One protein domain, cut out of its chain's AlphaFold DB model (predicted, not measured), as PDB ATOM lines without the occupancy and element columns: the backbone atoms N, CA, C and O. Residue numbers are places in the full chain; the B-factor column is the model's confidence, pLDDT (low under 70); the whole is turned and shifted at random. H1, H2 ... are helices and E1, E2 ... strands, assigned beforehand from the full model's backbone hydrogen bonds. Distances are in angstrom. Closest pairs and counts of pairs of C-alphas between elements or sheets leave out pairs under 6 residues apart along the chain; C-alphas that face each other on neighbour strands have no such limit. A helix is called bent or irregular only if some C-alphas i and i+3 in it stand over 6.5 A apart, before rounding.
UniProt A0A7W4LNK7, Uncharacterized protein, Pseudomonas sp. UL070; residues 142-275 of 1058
ATOM      1  N   ARG A 142     -69.474  15.259  37.009       74.25
ATOM      2  CA  ARG A 142     -68.064  15.661  37.044       74.25
ATOM      3  C   ARG A 142     -67.568  16.057  35.653       74.25
ATOM      4  O   ARG A 142     -67.555  15.240  34.731       74.25
ATOM      5  N   ILE A 143     -67.075  17.282  35.531       67.50
ATOM      6  CA  ILE A 143     -66.255  17.741  34.410       67.50
ATOM      7  C   ILE A 143     -64.799  17.862  34.826       67.50
ATOM      8  O   ILE A 143     -64.467  18.079  35.982       67.50
ATOM      9  N   LYS A 144     -63.929  17.709  33.844       63.09
ATOM     10  CA  LYS A 144     -62.479  17.749  33.968       63.09
ATOM     11  C   LYS A 144     -62.058  19.195  33.649       63.09
ATOM     12  O   LYS A 144     -62.181  19.569  32.483       63.09
ATOM     13  N   ILE A 145     -61.720  20.015  34.659       58.00
ATOM     14  CA  ILE A 145     -61.224  21.398  34.457       58.00
ATOM     15  C   ILE A 145     -59.779  21.278  33.976       58.00
ATOM     16  O   ILE A 145     -59.470  21.331  32.789       58.00
ATOM     17  N   SER A 146     -58.915  21.019  34.951       51.19
ATOM     18  CA  SER A 146     -57.644  20.375  34.786       51.19
ATOM     19  C   SER A 146     -57.924  18.872  34.780       51.19
ATOM     20  O   SER A 146     -59.044  18.382  34.955       51.19
ATOM     21  N   LYS A 147     -56.922  18.092  34.438       44.12
ATOM     22  CA  LYS A 147     -57.141  16.739  33.962       44.12
ATOM     23  C   LYS A 147     -57.267  15.797  35.229       44.12
ATOM     24  O   LYS A 147     -58.194  14.984  35.231       44.12
ATOM     25  N   ASN A 148     -56.548  15.964  36.368       47.44
ATOM     26  CA  ASN A 148     -56.896  15.309  37.660       47.44
ATOM     27  C   ASN A 148     -57.888  16.148  38.479       47.44
ATOM     28  O   ASN A 148     -58.541  15.608  39.376       47.44
ATOM     29  N   GLU A 149     -58.008  17.447  38.195       53.00
ATOM     30  CA  GLU A 149     -58.983  18.316  38.845       53.00
ATOM     31  C   GLU A 149     -60.330  18.232  38.138       53.00
ATOM     32  O   GLU A 149     -60.695  19.000  37.243       53.00
ATOM     33  N   PHE A 150     -61.102  17.251  38.579       66.12
ATOM     34  CA  PHE A 150     -62.526  17.276  38.329       66.12
ATOM     35  C   PHE A 150     -63.163  18.378  39.182       66.12
ATOM     36  O   PHE A 150     -62.765  18.561  40.328       66.12
ATOM     37  N   THR A 151     -64.176  19.049  38.647       73.00
ATOM     38  CA  THR A 151     -65.198  19.767  39.419       73.00
ATOM     39  C   THR A 151     -66.569  19.248  39.006       73.00
ATOM     40  O   THR A 151     -66.690  18.547  37.997       73.00
ATOM     41  N   ASP A 152     -67.613  19.617  39.732       80.56
ATOM     42  CA  ASP A 152     -68.983  19.347  39.307       80.56
ATOM     43  C   ASP A 152     -69.461  20.486  38.363       80.56
ATOM     44  O   ASP A 152     -69.146  21.662  38.564       80.56
ATOM     45  N   PHE A 153     -70.133  20.146  37.258       84.81
ATOM     46  CA  PHE A 153     -70.463  21.089  36.177       84.81
ATOM     47  C   PHE A 153     -71.472  22.164  36.602       84.81
ATOM     48  O   PHE A 153     -72.638  21.856  36.812       84.81
ATOM     49  N   GLY A 154     -71.043  23.429  36.644       83.81
ATOM     50  CA  GLY A 154     -71.898  24.540  37.072       83.81
ATOM     51  C   GLY A 154     -71.905  24.774  38.577       83.81
ATOM     52  O   GLY A 154     -72.866  25.345  39.068       83.81
ATOM     53  N   ILE A 155     -70.869  24.345  39.312       84.38
ATOM     54  CA  ILE A 155     -70.786  24.454  40.783       84.38
ATOM     55  C   ILE A 155     -71.040  25.876  41.329       84.38
ATOM     56  O   ILE A 155     -71.612  26.034  42.407       84.38
ATOM     57  N   GLU A 156     -70.667  26.907  40.576       84.00
ATOM     58  CA  GLU A 156     -70.985  28.321  40.803       84.00
ATOM     59  C   GLU A 156     -72.495  28.627  40.890       84.00
ATOM     60  O   GLU A 156     -72.886  29.508  41.654       84.00
ATOM     61  N   LEU A 157     -73.334  27.865  40.183       87.56
ATOM     62  CA  LEU A 157     -74.799  27.969  40.167       87.56
ATOM     63  C   LEU A 157     -75.482  27.021  41.172       87.56
ATOM     64  O   LEU A 157     -76.710  26.942  41.216       87.56
ATOM     65  N   TYR A 158     -74.721  26.252  41.959       88.69
ATOM     66  CA  TYR A 158     -75.316  25.283  42.879       88.69
ATOM     67  C   TYR A 158     -75.830  25.962  44.154       88.69
ATOM     68  O   TYR A 158     -75.174  26.867  44.681       88.69
ATOM     69  N   PRO A 159     -76.933  25.454  44.735       90.19
ATOM     70  CA  PRO A 159     -77.390  25.884  46.049       90.19
ATOM     71  C   PRO A 159     -76.315  25.745  47.135       90.19
ATOM     72  O   PRO A 159     -75.503  24.816  47.113       90.19
ATOM     73  N   GLU A 160     -76.327  26.649  48.116       90.75
ATOM     74  CA  GLU A 160     -75.270  26.788  49.124       90.75
ATOM     75  C   GLU A 160     -74.956  25.476  49.866       90.75
ATOM     76  O   GLU A 160     -73.787  25.102  49.979       90.75
ATOM     77  N   MET A 161     -75.979  24.736  50.308       91.00
ATOM     78  CA  MET A 161     -75.795  23.463  51.026       91.00
ATOM     79  C   MET A 161     -75.157  22.377  50.157       91.00
ATOM     80  O   MET A 161     -74.289  21.627  50.610       91.00
ATOM     81  N   VAL A 162     -75.556  22.318  48.887       90.12
ATOM     82  CA  VAL A 162     -75.006  21.387  47.897       90.12
ATOM     83  C   VAL A 162     -73.530  21.717  47.665       90.12
ATOM     84  O   VAL A 162     -72.673  20.830  47.721       90.12
ATOM     85  N   ARG A 163     -73.223  23.007  47.476       88.56
ATOM     86  CA  ARG A 163     -71.864  23.521  47.278       88.56
ATOM     87  C   ARG A 163     -70.964  23.239  48.485       88.56
ATOM     88  O   ARG A 163     -69.835  22.795  48.287       88.56
ATOM     89  N   PHE A 164     -71.467  23.398  49.713       89.75
ATOM     90  CA  PHE A 164     -70.748  23.040  50.944       89.75
ATOM     91  C   PHE A 164     -70.391  21.546  51.005       89.75
ATOM     92  O   PHE A 164     -69.239  21.192  51.257       89.75
ATOM     93  N   PHE A 165     -71.336  20.640  50.729       90.00
ATOM     94  CA  PHE A 165     -71.005  19.212  50.742       90.00
ATOM     95  C   PHE A 165     -69.978  18.855  49.657       90.00
ATOM     96  O   PHE A 165     -69.056  18.080  49.916       90.00
ATOM     97  N   ILE A 166     -70.062  19.462  48.471       87.44
ATOM     98  CA  ILE A 166     -69.075  19.272  47.395       87.44
ATOM     99  C   ILE A 166     -67.703  19.866  47.763       87.44
ATOM    100  O   ILE A 166     -66.675  19.272  47.408       87.44
ATOM    101  N   SER A 167     -67.652  20.964  48.532       86.00
ATOM    102  CA  SER A 167     -66.393  21.574  48.988       86.00
ATOM    103  C   SER A 167     -65.558  20.610  49.847       86.00
ATOM    104  O   SER A 167     -64.328  20.658  49.788       86.00
ATOM    105  N   ALA A 168     -66.177  19.614  50.501       85.38
ATOM    106  CA  ALA A 168     -65.452  18.532  51.175       85.38
ATOM    107  C   ALA A 168     -64.518  17.759  50.226       85.38
ATOM    108  O   ALA A 168     -63.380  17.438  50.588       85.38
ATOM    109  N   ARG A 169     -64.971  17.472  48.999       80.50
ATOM    110  CA  ARG A 169     -64.199  16.752  47.973       80.50
ATOM    111  C   ARG A 169     -63.196  17.666  47.279       80.50
ATOM    112  O   ARG A 169     -62.019  17.311  47.211       80.50
ATOM    113  N   HIS A 170     -63.671  18.804  46.781       70.12
ATOM    114  CA  HIS A 170     -62.942  19.645  45.825       70.12
ATOM    115  C   HIS A 170     -62.287  20.892  46.432       70.12
ATOM    116  O   HIS A 170     -61.617  21.613  45.707       70.12
ATOM    117  N   LYS A 171     -62.445  21.153  47.740       60.25
ATOM    118  CA  LYS A 171     -61.869  22.320  48.442       60.25
ATOM    119  C   LYS A 171     -62.253  23.697  47.864       60.25
ATOM    120  O   LYS A 171     -61.597  24.692  48.144       60.25
ATOM    121  N   VAL A 172     -63.327  23.770  47.086       54.59
ATOM    122  CA  VAL A 172     -63.728  24.990  46.373       54.59
ATOM    123  C   VAL A 172     -64.114  26.105  47.353       54.59
ATOM    124  O   VAL A 172     -64.856  25.858  48.300       54.59
ATOM    125  N   HIS A 173     -63.606  27.315  47.090       52.06
ATOM    126  CA  HIS A 173     -63.934  28.606  47.712       52.06
ATOM    127  C   HIS A 173     -64.233  28.608  49.229       52.06
ATOM    128  O   HIS A 173     -65.369  28.471  49.671       52.06
ATOM    129  N   GLY A 174     -63.210  28.920  50.034       57.94
ATOM    130  CA  GLY A 174     -63.369  29.430  51.407       57.94
ATOM    131  C   GLY A 174     -63.421  28.382  52.526       57.94
ATOM    132  O   GLY A 174     -62.900  28.635  53.611       57.94
ATOM    133  N   ASP A 175     -63.944  27.179  52.270       65.50
ATOM    134  CA  ASP A 175     -64.077  26.129  53.300       65.50
ATOM    135  C   ASP A 175     -62.808  25.269  53.504       65.50
ATOM    136  O   ASP A 175     -62.811  24.308  54.276       65.50
ATOM    137  N   GLU A 176     -61.685  25.587  52.850       68.31
ATOM    138  CA  GLU A 176     -60.460  24.771  52.910       68.31
ATOM    139  C   GLU A 176     -59.951  24.498  54.330       68.31
ATOM    140  O   GLU A 176     -59.483  23.395  54.629       68.31
ATOM    141  N   ARG A 177     -60.046  25.513  55.199       74.25
ATOM    142  CA  ARG A 177     -59.641  25.428  56.609       74.25
ATOM    143  C   ARG A 177     -60.588  24.535  57.411       74.25
ATOM    144  O   ARG A 177     -60.122  23.804  58.280       74.25
ATOM    145  N   PHE A 178     -61.884  24.543  57.092       83.88
ATOM    146  CA  PHE A 178     -62.893  23.708  57.751       83.88
ATOM    147  C   PHE A 178     -62.652  22.216  57.485       83.88
ATOM    148  O   PHE A 178     -62.745  21.393  58.394       83.88
ATOM    149  N   TRP A 179     -62.266  21.872  56.253       86.56
ATOM    150  CA  TRP A 179     -61.931  20.500  55.857       86.56
ATOM    151  C   TRP A 179     -60.503  20.059  56.240       86.56
ATOM    152  O   TRP A 179     -60.091  18.937  55.920       86.56
ATOM    153  N   GLY A 180     -59.741  20.917  56.929       77.44
ATOM    154  CA  GLY A 180     -58.409  20.618  57.450       77.44
ATOM    155  C   GLY A 180     -58.424  19.471  58.467       77.44
ATOM    156  O   GLY A 180     -59.294  19.391  59.326       77.44
ATOM    157  N   GLY A 181     -57.467  18.546  58.357       76.94
ATOM    158  CA  GLY A 181     -57.343  17.390  59.257       76.94
ATOM    159  C   GLY A 181     -58.348  16.247  59.037       76.94
ATOM    160  O   GLY A 181     -58.136  15.160  59.568       76.94
ATOM    161  N   ILE A 182     -59.398  16.429  58.227       80.94
ATOM    162  CA  ILE A 182     -60.411  15.387  57.983       80.94
ATOM    163  C   ILE A 182     -59.954  14.435  56.861       80.94
ATOM    164  O   ILE A 182     -59.597  14.858  55.752       80.94
ATOM    165  N   ASP A 183     -60.001  13.127  57.143       81.12
ATOM    166  CA  ASP A 183     -59.574  12.069  56.220       81.12
ATOM    167  C   ASP A 183     -60.287  12.126  54.854       81.12
ATOM    168  O   ASP A 183     -61.485  12.406  54.741       81.12
ATOM    169  N   ARG A 184     -59.549  11.783  53.792       78.81
ATOM    170  CA  ARG A 184     -60.040  11.824  52.409       78.81
ATOM    171  C   ARG A 184     -61.237  10.894  52.176       78.81
ATOM    172  O   ARG A 184     -62.126  11.267  51.417       78.81
ATOM    173  N   LYS A 185     -61.294   9.708  52.803       78.06
ATOM    174  CA  LYS A 185     -62.430   8.776  52.650       78.06
ATOM    175  C   LYS A 185     -63.668   9.246  53.412       78.06
ATOM    176  O   LYS A 185     -64.775   8.835  53.069       78.06
ATOM    177  N   VAL A 186     -63.500  10.056  54.456       80.19
ATOM    178  CA  VAL A 186     -64.621  10.725  55.137       80.19
ATOM    179  C   VAL A 186     -65.130  11.864  54.258       80.19
ATOM    180  O   VAL A 186     -66.313  11.887  53.935       80.19
ATOM    181  N   ARG A 187     -64.239  12.727  53.755       86.00
ATOM    182  CA  ARG A 187     -64.609  13.844  52.869       86.00
ATOM    183  C   ARG A 187     -65.278  13.409  51.559       86.00
ATOM    184  O   ARG A 187     -66.279  14.005  51.177       86.00
ATOM    185  N   GLU A 188     -64.802  12.344  50.911       84.38
ATOM    186  CA  GLU A 188     -65.459  11.805  49.705       84.38
ATOM    187  C   GLU A 188     -66.871  11.278  50.009       84.38
ATOM    188  O   GLU A 188     -67.784  11.495  49.213       84.38
ATOM    189  N   ARG A 189     -67.071  10.643  51.177       82.06
ATOM    190  CA  ARG A 189     -68.397  10.199  51.637       82.06
ATOM    191  C   ARG A 189     -69.316  11.381  51.937       82.06
ATOM    192  O   ARG A 189     -70.443  11.380  51.458       82.06
ATOM    193  N   VAL A 190     -68.837  12.397  52.656       87.25
ATOM    194  CA  VAL A 190     -69.600  13.628  52.932       87.25
ATOM    195  C   VAL A 190     -70.036  14.301  51.627       87.25
ATOM    196  O   VAL A 190     -71.216  14.596  51.469       87.25
ATOM    197  N   ALA A 191     -69.145  14.432  50.641       87.06
ATOM    198  CA  ALA A 191     -69.495  15.011  49.344       87.06
ATOM    199  C   ALA A 191     -70.466  14.158  48.514       87.06
ATOM    200  O   ALA A 191     -71.336  14.694  47.829       87.06
ATOM    201  N   GLN A 192     -70.324  12.829  48.533       85.38
ATOM    202  CA  GLN A 192     -71.185  11.922  47.765       85.38
ATOM    203  C   GLN A 192     -72.587  11.778  48.363       85.38
ATOM    204  O   GLN A 192     -73.559  11.690  47.615       85.38
ATOM    205  N   TYR A 193     -72.694  11.697  49.686       88.88
ATOM    206  CA  TYR A 193     -73.956  11.425  50.366       88.88
ATOM    207  C   TYR A 193     -74.652  12.701  50.858       88.88
ATOM    208  O   TYR A 193     -75.876  12.720  50.908       88.88
ATOM    209  N   GLY A 194     -73.915  13.779  51.146       89.38
ATOM    210  CA  GLY A 194     -74.494  15.083  51.485       89.38
ATOM    211  C   GLY A 194     -75.229  15.731  50.310       89.38
ATOM    212  O   GLY A 194     -76.342  16.213  50.481       89.38
ATOM    213  N   THR A 195     -74.683  15.642  49.090       89.00
ATOM    214  CA  THR A 195     -75.405  16.073  47.875       89.00
ATOM    215  C   THR A 195     -76.687  15.277  47.648       89.00
ATOM    216  O   THR A 195     -77.731  15.868  47.402       89.00
ATOM    217  N   LYS A 196     -76.643  13.947  47.810       90.62
ATOM    218  CA  LYS A 196     -77.841  13.093  47.737       90.62
ATOM    219  C   LYS A 196     -78.884  13.450  48.787       90.62
ATOM    220  O   LYS A 196     -80.066  13.447  48.469       90.62
ATOM    221  N   LEU A 197     -78.449  13.753  50.011       91.00
ATOM    222  CA  LEU A 197     -79.329  14.193  51.088       91.00
ATOM    223  C   LEU A 197     -80.046  15.490  50.694       91.00
ATOM    224  O   LEU A 197     -81.267  15.528  50.759       91.00
ATOM    225  N   CYS A 198     -79.320  16.491  50.177       92.31
ATOM    226  CA  CYS A 198     -79.927  17.705  49.622       92.31
ATOM    227  C   CYS A 198     -80.955  17.402  48.523       92.31
ATOM    228  O   CYS A 198     -82.067  17.921  48.592       92.31
ATOM    229  N   TRP A 199     -80.610  16.560  47.541       91.38
ATOM    230  CA  TRP A 199     -81.488  16.203  46.419       91.38
ATOM    231  C   TRP A 199     -82.849  15.673  46.876       91.38
ATOM    232  O   TRP A 199     -83.877  16.155  46.394       91.38
ATOM    233  N   ILE A 200     -82.853  14.742  47.835       90.81
ATOM    234  CA  ILE A 200     -84.088  14.108  48.304       90.81
ATOM    235  C   ILE A 200     -84.895  14.987  49.264       90.81
ATOM    236  O   ILE A 200     -86.115  14.859  49.279       90.81
ATOM    237  N   THR A 201     -84.262  15.858  50.061       91.44
ATOM    238  CA  THR A 201     -84.962  16.683  51.068       91.44
ATOM    239  C   THR A 201     -85.296  18.101  50.607       91.44
ATOM    240  O   THR A 201     -86.056  18.788  51.286       91.44
ATOM    241  N   GLY A 202     -84.727  18.574  49.493       91.88
ATOM    242  CA  GLY A 202     -84.895  19.958  49.040       91.88
ATOM    243  C   GLY A 202     -83.981  20.969  49.744       91.88
ATOM    244  O   GLY A 202     -84.248  22.170  49.690       91.88
ATOM    245  N   PHE A 203     -82.913  20.525  50.424       93.81
ATOM    246  CA  PHE A 203     -82.023  21.439  51.155       93.81
ATOM    247  C   PHE A 203     -81.141  22.258  50.206       93.81
ATOM    248  O   PHE A 203     -80.076  21.808  49.774       93.81
ATOM    249  N   ILE A 204     -81.576  23.488  49.926       92.31
ATOM    250  CA  ILE A 204     -80.852  24.465  49.104       92.31
ATOM    251  C   ILE A 204     -79.898  25.349  49.930       92.31
ATOM    252  O   ILE A 204     -78.796  25.654  49.482       92.31
ATOM    253  N   GLY A 205     -80.284  25.707  51.157       93.12
ATOM    254  CA  GLY A 205     -79.536  26.579  52.075       93.12
ATOM    255  C   GLY A 205     -79.617  26.082  53.528       93.12
ATOM    256  O   GLY A 205     -80.500  25.271  53.827       93.12
ATOM    257  N   PRO A 206     -78.719  26.508  54.432       92.25
ATOM    258  CA  PRO A 206     -78.727  26.091  55.839       92.25
ATOM    259  C   PRO A 206     -80.088  26.255  56.530       92.25
ATOM    260  O   PRO A 206     -80.535  25.353  57.232       92.25
ATOM    261  N   GLU A 207     -80.807  27.334  56.224       93.62
ATOM    262  CA  GLU A 207     -82.138  27.654  56.758       93.62
ATOM    263  C   GLU A 207     -83.223  26.661  56.310       93.62
ATOM    264  O   GLU A 207     -84.292  26.586  56.910       93.62
ATOM    265  N   SER A 208     -82.975  25.907  55.233       91.06
ATOM    266  CA  SER A 208     -83.887  24.864  54.745       91.06
ATOM    267  C   SER A 208     -83.633  23.487  55.360       91.06
ATOM    268  O   SER A 208     -84.418  22.573  55.120       91.06
ATOM    269  N   VAL A 209     -82.566  23.320  56.155       93.19
ATOM    270  CA  VAL A 209     -82.268  22.057  56.837       93.19
ATOM    271  C   VAL A 209     -83.273  21.852  57.972       93.19
ATOM    272  O   VAL A 209     -83.215  22.522  58.998       93.19
ATOM    273  N   SER A 210     -84.190  20.905  57.787       93.19
ATOM    274  CA  SER A 210     -85.196  20.516  58.781       93.19
ATOM    275  C   SER A 210     -84.772  19.245  59.514       93.19
ATOM    276  O   SER A 210     -84.383  18.260  58.881       93.19
ATOM    277  N   LEU A 211     -84.889  19.257  60.844       92.44
ATOM    278  CA  LEU A 211     -84.675  18.083  61.688       92.44
ATOM    279  C   LEU A 211     -85.657  16.956  61.333       92.44
ATOM    280  O   LEU A 211     -85.233  15.815  61.174       92.44
ATOM    281  N   ASP A 212     -86.931  17.278  61.109       91.69
ATOM    282  CA  ASP A 212     -87.956  16.293  60.748       91.69
ATOM    283  C   ASP A 212     -87.641  15.613  59.412       91.69
ATOM    284  O   ASP A 212     -87.652  14.389  59.336       91.69
ATOM    285  N   LEU A 213     -87.257  16.377  58.379       91.56
ATOM    286  CA  LEU A 213     -86.885  15.811  57.071       91.56
ATOM    287  C   LEU A 213     -85.589  14.980  57.137       91.56
ATOM    288  O   LEU A 213     -85.418  14.040  56.359       91.56
ATOM    289  N   LEU A 214     -84.675  15.289  58.065       92.25
ATOM    290  CA  LEU A 214     -83.487  14.468  58.333       92.25
ATOM    291  C   LEU A 214     -83.830  13.149  59.035       92.25
ATOM    292  O   LEU A 214     -83.237  12.120  58.707       92.25
ATOM    293  N   LEU A 215     -84.770  13.175  59.983       89.31
ATOM    294  CA  LEU A 215     -85.264  11.987  60.677       89.31
ATOM    295  C   LEU A 215     -86.104  11.115  59.733       89.31
ATOM    296  O   LEU A 215     -85.893   9.907  59.702       89.31
ATOM    297  N   GLU A 216     -86.966  11.718  58.908       87.94
ATOM    298  CA  GLU A 216     -87.751  11.052  57.858       87.94
ATOM    299  C   GLU A 216     -86.824  10.355  56.846       87.94
ATOM    300  O   GLU A 216     -86.999   9.174  56.544       87.94
ATOM    301  N   ALA A 217     -85.766  11.041  56.392       84.94
ATOM    302  CA  ALA A 217     -84.754  10.453  55.516       84.94
ATOM    303  C   ALA A 217     -83.921   9.356  56.211       84.94
ATOM    304  O   ALA A 217     -83.605   8.343  55.586       84.94
ATOM    305  N   TYR A 218     -83.567   9.509  57.493       84.44
ATOM    306  CA  TYR A 218     -82.838   8.465  58.224       84.44
ATOM    307  C   TYR A 218     -83.711   7.230  58.450       84.44
ATOM    308  O   TYR A 218     -83.257   6.116  58.207       84.44
ATOM    309  N   GLU A 219     -84.973   7.415  58.831       82.31
ATOM    310  CA  GLU A 219     -85.952   6.339  58.949       82.31
ATOM    311  C   GLU A 219     -86.129   5.603  57.613       82.31
ATOM    312  O   GLU A 219     -86.022   4.377  57.560       82.31
ATOM    313  N   ALA A 220     -86.292   6.343  56.514       77.69
ATOM    314  CA  ALA A 220     -86.438   5.785  55.176       77.69
ATOM    315  C   ALA A 220     -85.232   4.940  54.715       77.69
ATOM    316  O   ALA A 220     -85.415   3.837  54.201       77.69
ATOM    317  N   PHE A 221     -83.999   5.427  54.898       73.06
ATOM    318  CA  PHE A 221     -82.799   4.740  54.396       73.06
ATOM    319  C   PHE A 221     -82.175   3.732  55.371       73.06
ATOM    320  O   PHE A 221     -81.456   2.849  54.908       73.06
ATOM    321  N   TYR A 222     -82.411   3.855  56.681       68.75
ATOM    322  CA  TYR A 222     -81.806   2.986  57.702       68.75
ATOM    323  C   TYR A 222     -82.781   1.955  58.288       68.75
ATOM    324  O   TYR A 222     -82.354   0.854  58.614       68.75
ATOM    325  N   TYR A 223     -84.073   2.288  58.414       68.06
ATOM    326  CA  TYR A 223     -85.088   1.388  58.991       68.06
ATOM    327  C   TYR A 223     -86.066   0.819  57.956       68.06
ATOM    328  O   TYR A 223     -86.526  -0.307  58.112       68.06
ATOM    329  N   ARG A 224     -86.365   1.559  56.878       63.69
ATOM    330  CA  ARG A 224     -87.261   1.115  55.787       63.69
ATOM    331  C   ARG A 224     -86.515   0.626  54.525       63.69
ATOM    332  O   ARG A 224     -87.145   0.414  53.490       63.69
ATOM    333  N   GLU A 225     -85.186   0.487  54.613       58.47
ATOM    334  CA  GLU A 225     -84.249  -0.062  53.605       58.47
ATOM    335  C   GLU A 225     -84.458   0.386  52.139       58.47
ATOM    336  O   GLU A 225     -84.251  -0.395  51.212       58.47
ATOM    337  N   ILE A 226     -84.855   1.639  51.883       55.50
ATOM    338  CA  ILE A 226     -85.263   2.077  50.532       55.50
ATOM    339  C   ILE A 226     -84.153   1.911  49.468       55.50
ATOM    340  O   ILE A 226     -83.120   2.581  49.478       55.50
ATOM    341  N   GLY A 227     -84.408   1.013  48.508       45.94
ATOM    342  CA  GLY A 227     -83.392   0.311  47.715       45.94
ATOM    343  C   GLY A 227     -82.814   1.068  46.517       45.94
ATOM    344  O   GLY A 227     -81.985   0.526  45.785       45.94
ATOM    345  N   ALA A 228     -83.196   2.331  46.315       45.16
ATOM    346  CA  ALA A 228     -82.696   3.164  45.220       45.16
ATOM    347  C   ALA A 228     -81.233   3.642  45.407       45.16
ATOM    348  O   ALA A 228     -80.608   4.122  44.453       45.16
ATOM    349  N   ALA A 229     -80.658   3.531  46.612       46.34
ATOM    350  CA  ALA A 229     -79.260   3.872  46.887       46.34
ATOM    351  C   ALA A 229     -78.684   3.094  48.083       46.34
ATOM    352  O   ALA A 229     -79.411   2.653  48.961       46.34
ATOM    353  N   ALA A 230     -77.351   2.979  48.148       49.66
ATOM    354  CA  ALA A 230     -76.663   2.542  49.365       49.66
ATOM    355  C   ALA A 230     -76.975   3.487  50.541       49.66
ATOM    356  O   ALA A 230     -77.066   4.698  50.313       49.66
ATOM    357  N   GLU A 231     -77.080   2.924  51.755       63.62
ATOM    358  CA  GLU A 231     -77.376   3.612  53.025       63.62
ATOM    359  C   GLU A 231     -76.821   5.043  53.075       63.62
ATOM    360  O   GLU A 231     -75.619   5.260  52.889       63.62
ATOM    361  N   LEU A 232     -77.679   6.028  53.366       74.94
ATOM    362  CA  LEU A 232     -77.243   7.400  53.620       74.94
ATOM    363  C   LEU A 232     -76.722   7.505  55.066       74.94
ATOM    364  O   LEU A 232     -77.521   7.413  56.000       74.94
ATOM    365  N   PRO A 233     -75.419   7.757  55.311       82.94
ATOM    366  CA  PRO A 233     -74.884   7.852  56.665       82.94
ATOM    367  C   PRO A 233     -75.156   9.246  57.257       82.94
ATOM    368  O   PRO A 233     -74.233  10.002  57.561       82.94
ATOM    369  N   ILE A 234     -76.436   9.609  57.402       86.31
ATOM    370  CA  ILE A 234     -76.913  10.942  57.818       86.31
ATOM    371  C   ILE A 234     -76.295  11.356  59.162       86.31
ATOM    372  O   ILE A 234     -75.771  12.462  59.279       86.31
ATOM    373  N   SER A 235     -76.222  10.428  60.120       81.12
ATOM    374  CA  SER A 235     -75.545  10.603  61.417       81.12
ATOM    375  C   SER A 235     -74.052  10.952  61.321       81.12
ATOM    376  O   SER A 235     -73.494  11.508  62.258       81.12
ATOM    377  N   THR A 236     -73.395  10.637  60.200       82.56
ATOM    378  CA  THR A 236     -71.988  10.983  59.930       82.56
ATOM    379  C   THR A 236     -71.855  12.304  59.165       82.56
ATOM    380  O   THR A 236     -70.807  12.934  59.223       82.56
ATOM    381  N   ILE A 237     -72.883  12.724  58.421       89.50
ATOM    382  CA  ILE A 237     -72.824  13.870  57.496       89.50
ATOM    383  C   ILE A 237     -73.341  15.151  58.154       89.50
ATOM    384  O   ILE A 237     -72.683  16.189  58.075       89.50
ATOM    385  N   VAL A 238     -74.503  15.078  58.809       90.81
ATOM    386  CA  VAL A 238     -75.186  16.230  59.420       90.81
ATOM    387  C   VAL A 238     -74.313  16.977  60.438       90.81
ATOM    388  O   VAL A 238     -74.305  18.207  60.369       90.81
ATOM    389  N   PRO A 239     -73.494  16.321  61.291       92.12
ATOM    390  CA  PRO A 239     -72.595  17.033  62.203       92.12
ATOM    391  C   PRO A 239     -71.628  18.006  61.510       92.12
ATOM    392  O   PRO A 239     -71.267  19.023  62.096       92.12
ATOM    393  N   PHE A 240     -71.235  17.765  60.251       92.81
ATOM    394  CA  PHE A 240     -70.405  18.719  59.503       92.81
ATOM    395  C   PHE A 240     -71.191  19.961  59.066       92.81
ATOM    396  O   PHE A 240     -70.656  21.064  59.146       92.81
ATOM    397  N   ALA A 241     -72.452  19.807  58.650       90.94
ATOM    398  CA  ALA A 241     -73.317  20.943  58.326       90.94
ATOM    399  C   ALA A 241     -73.633  21.774  59.579       90.94
ATOM    400  O   ALA A 241     -73.444  22.989  59.562       90.94
ATOM    401  N   LEU A 242     -73.996  21.111  60.684       91.94
ATOM    402  CA  LEU A 242     -74.214  21.755  61.982       91.94
ATOM    403  C   LEU A 242     -72.971  22.516  62.446       91.94
ATOM    404  O   LEU A 242     -73.066  23.694  62.759       91.94
ATOM    405  N   LYS A 243     -71.780  21.907  62.393       90.94
ATOM    406  CA  LYS A 243     -70.530  22.587  62.767       90.94
ATOM    407  C   LYS A 243     -70.206  23.801  61.879       90.94
ATOM    408  O   LYS A 243     -69.566  24.736  62.352       90.94
ATOM    409  N   ARG A 244     -70.596  23.793  60.597       90.56
ATOM    410  CA  ARG A 244     -70.305  24.885  59.648       90.56
ATOM    411  C   ARG A 244     -71.302  26.045  59.717       90.56
ATOM    412  O   ARG A 244     -70.906  27.184  59.460       90.56
ATOM    413  N   TYR A 245     -72.562  25.739  60.015       92.62
ATOM    414  CA  TYR A 245     -73.706  26.646  59.904       92.62
ATOM    415  C   TYR A 245     -74.551  26.686  61.187       92.62
ATOM    416  O   TYR A 245     -75.765  26.863  61.123       92.62
ATOM    417  N   TRP A 246     -73.916  26.527  62.350       85.94
ATOM    418  CA  TRP A 246     -74.587  26.427  63.652       85.94
ATOM    419  C   TRP A 246     -75.503  27.621  63.987       85.94
ATOM    420  O   TRP A 246     -76.479  27.443  64.701       85.94
ATOM    421  N   GLU A 247     -75.226  28.811  63.440       89.56
ATOM    422  CA  GLU A 247     -76.052  30.024  63.598       89.56
ATOM    423  C   GLU A 247     -77.273  30.078  62.656       89.56
ATOM    424  O   GLU A 247     -78.179  30.880  62.870       89.56
ATOM    425  N   ARG A 248     -77.285  29.275  61.580       93.94
ATOM    426  CA  ARG A 248     -78.272  29.347  60.478       93.94
ATOM    427  C   ARG A 248     -79.161  28.105  60.352       93.94
ATOM    428  O   ARG A 248     -80.130  28.132  59.599       93.94
ATOM    429  N   ILE A 249     -78.839  27.024  61.063       94.44
ATOM    430  CA  ILE A 249     -79.678  25.820  61.168       94.44
ATOM    431  C   ILE A 249     -80.500  25.924  62.459       94.44
ATOM    432  O   ILE A 249     -79.972  26.274  63.509       94.44
ATOM    433  N   SER A 250     -81.796  25.615  62.393       90.38
ATOM    434  CA  SER A 250     -82.769  25.851  63.478       90.38
ATOM    435  C   SER A 250     -82.657  24.916  64.695       90.38
ATOM    436  O   SER A 250     -83.451  25.026  65.627       90.38
ATOM    437  N   PHE A 251     -81.694  23.996  64.698       93.81
ATOM    438  CA  PHE A 251     -81.446  23.028  65.766       93.81
ATOM    439  C   PHE A 251     -79.941  22.779  65.911       93.81
ATOM    440  O   PHE A 251     -79.178  22.909  64.952       93.81
ATOM    441  N   ASN A 252     -79.508  22.408  67.116       90.62
ATOM    442  CA  ASN A 252     -78.103  22.150  67.426       90.62
ATOM    443  C   ASN A 252     -77.760  20.639  67.360       90.62
ATOM    444  O   ASN A 252     -78.607  19.795  67.059       90.62
ATOM    445  N   GLN A 253     -76.498  20.289  67.630       89.00
ATOM    446  CA  GLN A 253     -76.039  18.893  67.613       89.00
ATOM    447  C   GLN A 253     -76.705  18.025  68.693       89.00
ATOM    448  O   GLN A 253     -77.016  16.870  68.420       89.00
ATOM    449  N   GLU A 254     -76.973  18.582  69.873       87.12
ATOM    450  CA  GLU A 254     -77.629  17.887  70.986       87.12
ATOM    451  C   GLU A 254     -79.067  17.492  70.614       87.12
ATOM    452  O   GLU A 254     -79.392  16.310  70.620       87.12
ATOM    453  N   MET A 255     -79.877  18.437  70.122       88.69
ATOM    454  CA  MET A 255     -81.240  18.186  69.632       88.69
ATOM    455  C   MET A 255     -81.281  17.132  68.514       88.69
ATOM    456  O   MET A 255     -82.201  16.311  68.458       88.69
ATOM    457  N   PHE A 256     -80.286  17.134  67.618       90.62
ATOM    458  CA  PHE A 256     -80.161  16.121  66.567       90.62
ATOM    459  C   PHE A 256     -79.845  14.736  67.148       90.62
ATOM    460  O   PHE A 256     -80.491  13.754  66.780       90.62
ATOM    461  N   GLU A 257     -78.883  14.641  68.067       86.31
ATOM    462  CA  GLU A 257     -78.490  13.383  68.708       86.31
ATOM    463  C   GLU A 257     -79.601  12.814  69.604       86.31
ATOM    464  O   GLU A 257     -79.887  11.616  69.522       86.31
ATOM    465  N   GLU A 258     -80.289  13.658  70.374       85.81
ATOM    466  CA  GLU A 258     -81.458  13.293  71.179       85.81
ATOM    467  C   GLU A 258     -82.609  12.779  70.319       85.81
ATOM    468  O   GLU A 258     -83.164  11.717  70.611       85.81
ATOM    469  N   SER A 259     -82.939  13.477  69.229       87.19
ATOM    470  CA  SER A 259     -84.031  13.076  68.331       87.19
ATOM    471  C   SER A 259     -83.692  11.797  67.566       87.19
ATOM    472  O   SER A 259     -84.531  10.907  67.435       87.19
ATOM    473  N   MET A 260     -82.430  11.629  67.158       82.44
ATOM    474  CA  MET A 260     -81.917  10.374  66.597       82.44
ATOM    475  C   MET A 260     -81.943   9.230  67.622       82.44
ATOM    476  O   MET A 260     -82.227   8.088  67.259       82.44
ATOM    477  N   ALA A 261     -81.665   9.497  68.901       76.75
ATOM    478  CA  ALA A 261     -81.778   8.519  69.983       76.75
ATOM    479  C   ALA A 261     -83.242   8.219  70.355       76.75
ATOM    480  O   ALA A 261     -83.560   7.095  70.742       76.75
ATOM    481  N   GLY A 262     -84.143   9.195  70.230       79.69
ATOM    482  CA  GLY A 262     -85.593   9.037  70.343       79.69
ATOM    483  C   GLY A 262     -86.138   8.143  69.235       79.69
ATOM    484  O   GLY A 262     -86.768   7.134  69.529       79.69
ATOM    485  N   LEU A 263     -85.782   8.426  67.980       79.19
ATOM    486  CA  LEU A 263     -86.121   7.603  66.819       79.19
ATOM    487  C   LEU A 263     -85.584   6.168  66.960       79.19
ATOM    488  O   LEU A 263     -86.335   5.215  66.782       79.19
ATOM    489  N   LYS A 264     -84.322   5.998  67.379       75.19
ATOM    490  CA  LYS A 264     -83.738   4.676  67.681       75.19
ATOM    491  C   LYS A 264     -84.460   3.943  68.814       75.19
ATOM    492  O   LYS A 264     -84.551   2.722  68.768       75.19
ATOM    493  N   ARG A 265     -84.947   4.649  69.842       73.38
ATOM    494  CA  ARG A 265     -85.735   4.053  70.938       73.38
ATOM    495  C   ARG A 265     -87.129   3.652  70.469       73.38
ATOM    496  O   ARG A 265     -87.502   2.511  70.706       73.38
ATOM    497  N   LYS A 266     -87.821   4.531  69.737       76.56
ATOM    498  CA  LYS A 266     -89.105   4.252  69.083       76.56
ATOM    499  C   LYS A 266     -88.999   2.997  68.217       76.56
ATOM    500  O   LYS A 266     -89.756   2.067  68.437       76.56
ATOM    501  N   TRP A 267     -88.005   2.915  67.330       65.56
ATOM    502  CA  TRP A 267     -87.810   1.737  66.481       65.56
ATOM    503  C   TRP A 267     -87.412   0.474  67.253       65.56
ATOM    504  O   TRP A 267     -87.902  -0.586  66.906       65.56
ATOM    505  N   ARG A 268     -86.637   0.555  68.346       53.66
ATOM    506  CA  ARG A 268     -86.370  -0.617  69.212       53.66
ATOM    507  C   ARG A 268     -87.589  -1.084  70.008       53.66
ATOM    508  O   ARG A 268     -87.728  -2.273  70.254       53.66
ATOM    509  N   GLN A 269     -88.445  -0.163  70.449       50.41
ATOM    510  CA  GLN A 269     -89.716  -0.502  71.093       50.41
ATOM    511  C   GLN A 269     -90.675  -1.102  70.061       50.41
ATOM    512  O   GLN A 269     -91.283  -2.134  70.319       50.41
ATOM    513  N   GLN A 270     -90.692  -0.552  68.846       47.81
ATOM    514  CA  GLN A 270     -91.419  -1.122  67.721       47.81
ATOM    515  C   GLN A 270     -90.845  -2.471  67.249       47.81
ATOM    516  O   GLN A 270     -91.630  -3.319  66.870       47.81
ATOM    517  N   GLU A 271     -89.542  -2.756  67.345       42.31
ATOM    518  CA  GLU A 271     -88.985  -4.107  67.113       42.31
ATOM    519  C   GLU A 271     -89.422  -5.131  68.180       42.31
ATOM    520  O   GLU A 271     -89.351  -6.335  67.940       42.31
ATOM    521  N   ILE A 272     -89.854  -4.670  69.360       37.56
ATOM    522  CA  ILE A 272     -90.320  -5.516  70.471       37.56
ATOM    523  C   ILE A 272     -91.849  -5.700  70.434       37.56
ATOM    524  O   ILE A 272     -92.335  -6.766  70.809       37.56
ATOM    525  N   GLU A 273     -92.603  -4.702  69.963       34.81
ATOM    526  CA  GLU A 273     -94.072  -4.751  69.854       34.81
ATOM    527  C   GLU A 273     -94.571  -5.177  68.459       34.81
ATOM    528  O   GLU A 273     -95.545  -5.920  68.362       34.81
ATOM    529  N   HIS A 274     -93.897  -4.785  67.371       38.66
ATOM    530  CA  HIS A 274     -94.218  -5.229  66.011       38.66
ATOM    531  C   HIS A 274     -93.484  -6.529  65.659       38.66
ATOM    532  O   HIS A 274     -92.590  -6.570  64.813       38.66
ATOM    533  N   SER A 275     -94.026  -7.635  66.161       38.00
ATOM    534  CA  SER A 275     -94.036  -8.907  65.424       38.00
ATOM    535  C   SER A 275     -95.005  -8.878  64.216       38.00
ATOM    536  O   SER A 275     -95.470  -9.917  63.752       38.00
TER     537      SER A 275
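Overview. This is residues 142 to 275 of the 1058 residues of an uncharacterized protein of Pseudomonas sp. UL070 (UniProt A0A7W4LNK7). H2 and H4, crossing each other, make the middle of an elongated helical domain; H1 lies side by side with H2 as a helical hairpin, and H3 meets the end of H2 at residues 197 to 201. H5 runs on beyond H3, where residues 268 to 275 stick out, and the small strand hairpin of E1 and E2 makes the opposite end. You have 134 printed residues with two named strands and then five named helices, in the order E1, E2, H1, H2, H3, H4, H5; the class is mostly helix, and the sheet E1 - E2 is antiparallel. The whole is compact, with a radius of gyration of the C-alphas of 16.1 A, and spans 56 by 33 by 27 A.

Along the chain. Find C-alpha 142 at (-68.064, 15.661, 37.044), where E1, residues 142 to 144, begins; E2 follows at residues 150 to 152. Next come H1, residues 160 to 170, 14.6 A long, and H2, residues 184 to 201, 25.4 A long, which begins at C-alpha 184 at (-60.040, 11.824, 52.409). H3 is residues 211 to 223, 16.9 A, and H4 residues 234 to 244, 15.5 A. H4 is neither bent nor irregular, but only just: C-alphas 236 and 239 are 6.5 A apart. H5, residues 253 to 273, runs 29.8 A to C-alpha 273 at (-94.072, -4.751, 69.854).

Arrangement. Begin at H2, the hub, which touches H1, H3 and H4. H1 and H2 form a helical hairpin at a shallow tilt of 23 degrees, opposite ways; their closest C-alphas, of Phe 165 and Ala 191, are 4.7 A apart. With its residues 190 to 197 alone, H2 touches H4, about perpendicular at 86 degrees; the closest C-alphas are those of Val 190 and Ile 237, 5.6 A. With residues 197 to 201 alone, H2 touches H3, only just about perpendicular at 71 degrees; look at the closest C-alphas, of Thr 201 and Leu 213, 6.4 A. H3 touches H5 at a steep tilt of 41 degrees, the same way, closest at the C-alphas of Leu 211 and Phe 256, 6.9 A. H2 and H5 are apart. In the hairpin of E1 and E2, look for N 143 and O 151, 2.8 A apart and within hydrogen-bond range. Every O i to N i+4 pair is within that range in H3 and H5, against 5 of 7 in H1, 12 of 14 in H2 and 4 of 7 in H4.

Size, cuts and confidence. The two C-alphas farthest apart, of Ser 146 and Glu 273, are 56.5 A apart. The printed part has no cut, and its one long link is H1 to H2. Residues 268 to 275, of which 268 to 273 belong to H5, stand free. Mean pLDDT of the printed part is 78.3; look for values under 70 at residues 143 to 150, 171 to 176, 222 to 231 and 267 to 275.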